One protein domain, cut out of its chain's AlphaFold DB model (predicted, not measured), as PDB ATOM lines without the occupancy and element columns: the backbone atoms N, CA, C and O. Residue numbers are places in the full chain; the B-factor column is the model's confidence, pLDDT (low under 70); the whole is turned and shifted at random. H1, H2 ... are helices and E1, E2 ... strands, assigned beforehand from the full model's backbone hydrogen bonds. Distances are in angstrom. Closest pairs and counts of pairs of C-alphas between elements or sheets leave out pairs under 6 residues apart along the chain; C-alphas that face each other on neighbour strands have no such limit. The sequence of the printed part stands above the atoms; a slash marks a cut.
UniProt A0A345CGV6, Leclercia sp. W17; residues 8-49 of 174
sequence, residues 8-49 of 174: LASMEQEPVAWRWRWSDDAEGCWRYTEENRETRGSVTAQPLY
ATOM      1  N   LEU A   8      44.981  19.037 -61.549       56.19
ATOM      2  CA  LEU A   8      43.890  19.972 -61.858       56.19
ATOM      3  C   LEU A   8      42.791  19.338 -62.730       56.19
ATOM      4  O   LEU A   8      41.620  19.470 -62.403       56.19
ATOM      5  N   ALA A   9      43.148  18.584 -63.774       56.84
ATOM      6  CA  ALA A   9      42.176  17.893 -64.627       56.84
ATOM      7  C   ALA A   9      41.396  16.793 -63.879       56.84
ATOM      8  O   ALA A   9      40.234  16.541 -64.186       56.84
ATOM      9  N   SER A  10      42.003  16.160 -62.867       55.84
ATOM     10  CA  SER A  10      41.297  15.208 -61.995       55.84
ATOM     11  C   SER A  10      40.265  15.877 -61.077       55.84
ATOM     12  O   SER A  10      39.303  15.230 -60.681       55.84
ATOM     13  N   MET A  11      40.424  17.173 -60.775       56.69
ATOM     14  CA  MET A  11      39.466  17.937 -59.964       56.69
ATOM     15  C   MET A  11      38.222  18.379 -60.751       56.69
ATOM     16  O   MET A  11      37.231  18.754 -60.130       56.69
ATOM     17  N   GLU A  12      38.257  18.339 -62.087       62.91
ATOM     18  CA  GLU A  12      37.114  18.666 -62.958       62.91
ATOM     19  C   GLU A  12      36.261  17.441 -63.333       62.91
ATOM     20  O   GLU A  12      35.198  17.595 -63.931       62.91
ATOM     21  N   GLN A  13      36.696  16.220 -62.998       66.75
ATOM     22  CA  GLN A  13      35.919  15.011 -63.283       66.75
ATOM     23  C   GLN A  13      34.775  14.834 -62.285       66.75
ATOM     24  O   GLN A  13      34.952  15.014 -61.081       66.75
ATOM     25  N   GLU A  14      33.609  14.408 -62.773       77.31
ATOM     26  CA  GLU A  14      32.573  13.873 -61.892       77.31
ATOM     27  C   GLU A  14      33.045  12.531 -61.300       77.31
ATOM     28  O   GLU A  14      33.668  11.725 -62.001       77.31
ATOM     29  N   PRO A  15      32.808  12.280 -60.002       82.19
ATOM     30  CA  PRO A  15      33.211  11.033 -59.370       82.19
ATOM     31  C   PRO A  15      32.463   9.849 -59.976       82.19
ATOM     32  O   PRO A  15      31.249   9.894 -60.162       82.19
ATOM     33  N   VAL A  16      33.193   8.767 -60.242       86.06
ATOM     34  CA  VAL A  16      32.644   7.545 -60.850       86.06
ATOM     35  C   VAL A  16      32.057   6.584 -59.821       86.06
ATOM     36  O   VAL A  16      31.280   5.705 -60.174       86.06
ATOM     37  N   ALA A  17      32.438   6.730 -58.553       88.31
ATOM     38  CA  ALA A  17      31.891   5.964 -57.442       88.31
ATOM     39  C   ALA A  17      32.118   6.706 -56.120       88.31
ATOM     40  O   ALA A  17      32.857   7.691 -56.045       88.31
ATOM     41  N   TRP A  18      31.519   6.186 -55.057       86.25
ATOM     42  CA  TRP A  18      31.666   6.679 -53.699       86.25
ATOM     43  C   TRP A  18      32.096   5.552 -52.773       86.25
ATOM     44  O   TRP A  18      31.762   4.380 -52.967       86.25
ATOM     45  N   ARG A  19      32.842   5.910 -51.730       88.69
ATOM     46  CA  ARG A  19      33.056   5.018 -50.592       88.69
ATOM     47  C   ARG A  19      32.605   5.657 -49.298       88.69
ATOM     48  O   ARG A  19      32.858   6.841 -49.058       88.69
ATOM     49  N   TRP A  20      31.967   4.854 -48.460       86.50
ATOM     50  CA  TRP A  20      31.397   5.275 -47.190       86.50
ATOM     51  C   TRP A  20      32.052   4.544 -46.029       86.50
ATOM     52  O   TRP A  20      32.412   3.368 -46.135       86.50
ATOM     53  N   ARG A  21      32.171   5.260 -44.913       83.75
ATOM     54  CA  ARG A  21      32.524   4.716 -43.605       83.75
ATOM     55  C   ARG A  21      31.637   5.359 -42.550       83.75
ATOM     56  O   ARG A  21      31.638   6.585 -42.412       83.75
ATOM     57  N   TRP A  22      30.893   4.551 -41.805       84.06
ATOM     58  CA  TRP A  22      30.067   5.049 -40.708       84.06
ATOM     59  C   TRP A  22      30.926   5.390 -39.492       84.06
ATOM     60  O   TRP A  22      31.922   4.723 -39.208       84.06
ATOM     61  N   SER A  23      30.553   6.455 -38.781       75.94
ATOM     62  CA  SER A  23      31.279   6.898 -37.584       75.94
ATOM     63  C   SER A  23      31.101   5.956 -36.386       75.94
ATOM     64  O   SER A  23      31.934   5.968 -35.487       75.94
ATOM     65  N   ASP A  24      30.029   5.163 -36.369       75.62
ATOM     66  CA  ASP A  24      29.676   4.195 -35.325       75.62
ATOM     67  C   ASP A  24      30.080   2.750 -35.669       75.62
ATOM     68  O   ASP A  24      29.837   1.838 -34.879       75.62
ATOM     69  N   ASP A  25      30.722   2.533 -36.819       75.06
ATOM     70  CA  ASP A  25      31.193   1.213 -37.227       75.06
ATOM     71  C   ASP A  25      32.440   0.806 -36.427       75.06
ATOM     72  O   ASP A  25      33.518   1.390 -36.579       75.06
ATOM     73  N   ALA A  26      32.290  -0.217 -35.581       66.62
ATOM     74  CA  ALA A  26      33.354  -0.748 -34.730       66.62
ATOM     75  C   ALA A  26      34.516  -1.356 -35.537       66.62
ATOM     76  O   ALA A  26      35.653  -1.370 -35.065       66.62
ATOM     77  N   GLU A  27      34.241  -1.831 -36.755       73.50
ATOM     78  CA  GLU A  27      35.223  -2.463 -37.645       73.50
ATOM     79  C   GLU A  27      35.914  -1.437 -38.557       73.50
ATOM     80  O   GLU A  27      37.023  -1.658 -39.048       73.50
ATOM     81  N   GLY A  28      35.294  -0.266 -38.741       75.00
ATOM     82  CA  GLY A  28      35.850   0.843 -39.503       75.00
ATOM     83  C   GLY A  28      36.044   0.547 -40.991       75.00
ATOM     84  O   GLY A  28      36.931   1.142 -41.613       75.00
ATOM     85  N   CYS A  29      35.256  -0.365 -41.557       79.50
ATOM     86  CA  CYS A  29      35.423  -0.818 -42.929       79.50
ATOM     87  C   CYS A  29      34.873   0.200 -43.940       79.50
ATOM     88  O   CYS A  29      33.877   0.884 -43.705       79.50
ATOM     89  N   TRP A  30      35.517   0.275 -45.108       84.25
ATOM     90  CA  TRP A  30      35.014   1.047 -46.245       84.25
ATOM     91  C   TRP A  30      34.069   0.195 -47.087       84.25
ATOM     92  O   TRP A  30      34.401  -0.941 -47.427       84.25
ATOM     93  N   ARG A  31      32.925   0.761 -47.475       85.19
ATOM     94  CA  ARG A  31      32.001   0.147 -48.440       85.19
ATOM     95  C   ARG A  31      31.913   0.992 -49.701       85.19
ATOM     96  O   ARG A  31      31.882   2.215 -49.605       85.19
ATOM     97  N   TYR A  32      31.887   0.334 -50.855       86.00
ATOM     98  CA  TYR A  32      31.821   0.971 -52.170       86.00
ATOM     99  C   TYR A  32      30.377   1.003 -52.670       86.00
ATOM    100  O   TYR A  32      29.650   0.025 -52.510       86.00
ATOM    101  N   THR A  33      29.970   2.125 -53.255       79.31
ATOM    102  CA  THR A  33      28.622   2.352 -53.782       79.31
ATOM    103  C   THR A  33      28.669   3.332 -54.953       79.31
ATOM    104  O   THR A  33      29.600   4.127 -55.075       79.31
ATOM    105  N   GLU A  34      27.669   3.279 -55.825       77.94
ATOM    106  CA  GLU A  34      27.466   4.267 -56.893       77.94
ATOM    107  C   GLU A  34      26.675   5.488 -56.389       77.94
ATOM    108  O   GLU A  34      26.669   6.546 -57.014       77.94
ATOM    109  N   GLU A  35      26.038   5.372 -55.223       75.44
ATOM    110  CA  GLU A  35      25.192   6.418 -54.661       75.44
ATOM    111  C   GLU A  35      26.010   7.472 -53.901       75.44
ATOM    112  O   GLU A  35      26.875   7.167 -53.083       75.44
ATOM    113  N   ASN A  36      25.690   8.749 -54.121       69.88
ATOM    114  CA  ASN A  36      26.318   9.880 -53.422       69.88
ATOM    115  C   ASN A  36      25.624  10.211 -52.079       69.88
ATOM    116  O   ASN A  36      26.037  11.110 -51.351       69.88
ATOM    117  N   ARG A  37      24.526   9.532 -51.721       65.06
ATOM    118  CA  ARG A  37      23.741   9.898 -50.534       65.06
ATOM    119  C   ARG A  37      23.388   8.695 -49.673       65.06
ATOM    120  O   ARG A  37      22.533   7.906 -50.042       65.06
ATOM    121  N   GLU A  38      23.971   8.643 -48.480       67.94
ATOM    122  CA  GLU A  38      23.532   7.745 -47.411       67.94
ATOM    123  C   GLU A  38      22.524   8.483 -46.523       67.94
ATOM    124  O   GLU A  38      22.716   9.647 -46.165       67.94
ATOM    125  N   THR A  39      21.418   7.822 -46.193       63.19
ATOM    126  CA  THR A  39      20.341   8.381 -45.357       63.19
ATOM    127  C   THR A  39      20.420   7.903 -43.911       63.19
ATOM    128  O   THR A  39      19.716   8.429 -43.045       63.19
ATOM    129  N   ARG A  40      21.300   6.938 -43.622       61.69
ATOM    130  CA  ARG A  40      21.464   6.344 -42.299       61.69
ATOM    131  C   ARG A  40      22.726   6.838 -41.583       61.69
ATOM    132  O   ARG A  40      23.830   6.375 -41.856       61.69
ATOM    133  N   GLY A  41      22.522   7.676 -40.564       66.38
ATOM    134  CA  GLY A  41      23.534   8.003 -39.552       66.38
ATOM    135  C   GLY A  41      24.611   8.997 -39.999       66.38
ATOM    136  O   GLY A  41      24.499   9.648 -41.034       66.38
ATOM    137  N   SER A  42      25.650   9.144 -39.171       73.38
ATOM    138  CA  SER A  42      26.817   9.978 -39.479       73.38
ATOM    139  C   SER A  42      27.819   9.174 -40.305       73.38
ATOM    140  O   SER A  42      28.351   8.167 -39.831       73.38
ATOM    141  N   VAL A  43      28.083   9.614 -41.534       78.94
ATOM    142  CA  VAL A  43      28.931   8.905 -42.502       78.94
ATOM    143  C   VAL A  43      30.024   9.827 -43.019       78.94
ATOM    144  O   VAL A  43      29.783  10.990 -43.329       78.94
ATOM    145  N   THR A  44      31.237   9.291 -43.146       81.69
ATOM    146  CA  THR A  44      32.309   9.911 -43.929       81.69
ATOM    147  C   THR A  44      32.238   9.373 -45.353       81.69
ATOM    148  O   THR A  44      32.519   8.195 -45.583       81.69
ATOM    149  N   ALA A  45      31.855  10.229 -46.298       83.56
ATOM    150  CA  ALA A  45      31.821   9.903 -47.719       83.56
ATOM    151  C   ALA A  45      33.067  10.446 -48.425       83.56
ATOM    152  O   ALA A  45      33.494  11.573 -48.169       83.56
ATOM    153  N   GLN A  46      33.649   9.644 -49.318       85.62
ATOM    154  CA  GLN A  46      34.750  10.067 -50.178       85.62
ATOM    155  C   GLN A  46      34.451   9.729 -51.645       85.62
ATOM    156  O   GLN A  46      34.132   8.568 -51.931       85.62
ATOM    157  N   PRO A  47      34.565  10.709 -52.560       85.00
ATOM    158  CA  PRO A  47      34.442  10.466 -53.990       85.00
ATOM    159  C   PRO A  47      35.639   9.666 -54.509       85.00
ATOM    160  O   PRO A  47      36.778   9.873 -54.081       85.00
ATOM    161  N   LEU A  48      35.380   8.764 -55.450       83.62
ATOM    162  CA  LEU A  48      36.383   8.016 -56.194       83.62
ATOM    163  C   LEU A  48      36.331   8.467 -57.652       83.62
ATOM    164  O   LEU A  48      35.279   8.423 -58.288       83.62
ATOM    165  N   TYR A  49      37.473   8.900 -58.173       83.75
ATOM    166  CA  TYR A  49      37.611   9.374 -59.547       83.75
ATOM    167  C   TYR A  49      38.249   8.294 -60.410       83.75
ATOM    168  O   TYR A  49      39.048   7.486 -59.925       83.75
TER     169      TYR A  49
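Overview. This is residues 8 to 49 of the 174 residues of a protein of Leclercia sp. W17 (UniProt A0A345CGV6). A small sheet of three antiparallel strands has E1 in the middle; the lone short helix H1 sits off the sheet, past one end of the strands, and a loop of residues 34 to 42 leads from one edge strand to the other. The printed part has 42 residues, under half of them in named elements, which run H1, E1, E2, E3; sheet order E2, E1, E3; class mixed. It is loose, radius of gyration of the C-alphas 11.6 A, and only just elongated, spanning 36 by 18 by 14 A.

Along the chain. H1, residues 8 to 11, begins at C-alpha 8 (43.890, 19.972, -61.858). E1 is residues 17 to 22, 16.9 A; E2 residues 31 to 33; E3 residues 43 to 48, 15.6 A, ending at C-alpha 48 (36.383, 8.016, -56.194).

Arrangement. H1, too short for an O i to N i+4 pair, has its 1 O i to N i+3 pair within range; it is not on the sheet. E1 and E2 form a hairpin, with N 18 and O 33 2.8 A apart, within hydrogen-bond range. E1 and E3 are antiparallel at 158 degrees; N 44 and O 21, 2.8 A apart, are within that range.

Size, cuts and confidence. The farthest C-alphas, Ala 9 and Ala 26, are 36.3 A apart. The printed part has no cut and no long link. The model's pLDDT is under 70 at residues 8 to 13, 26 and 36 to 41.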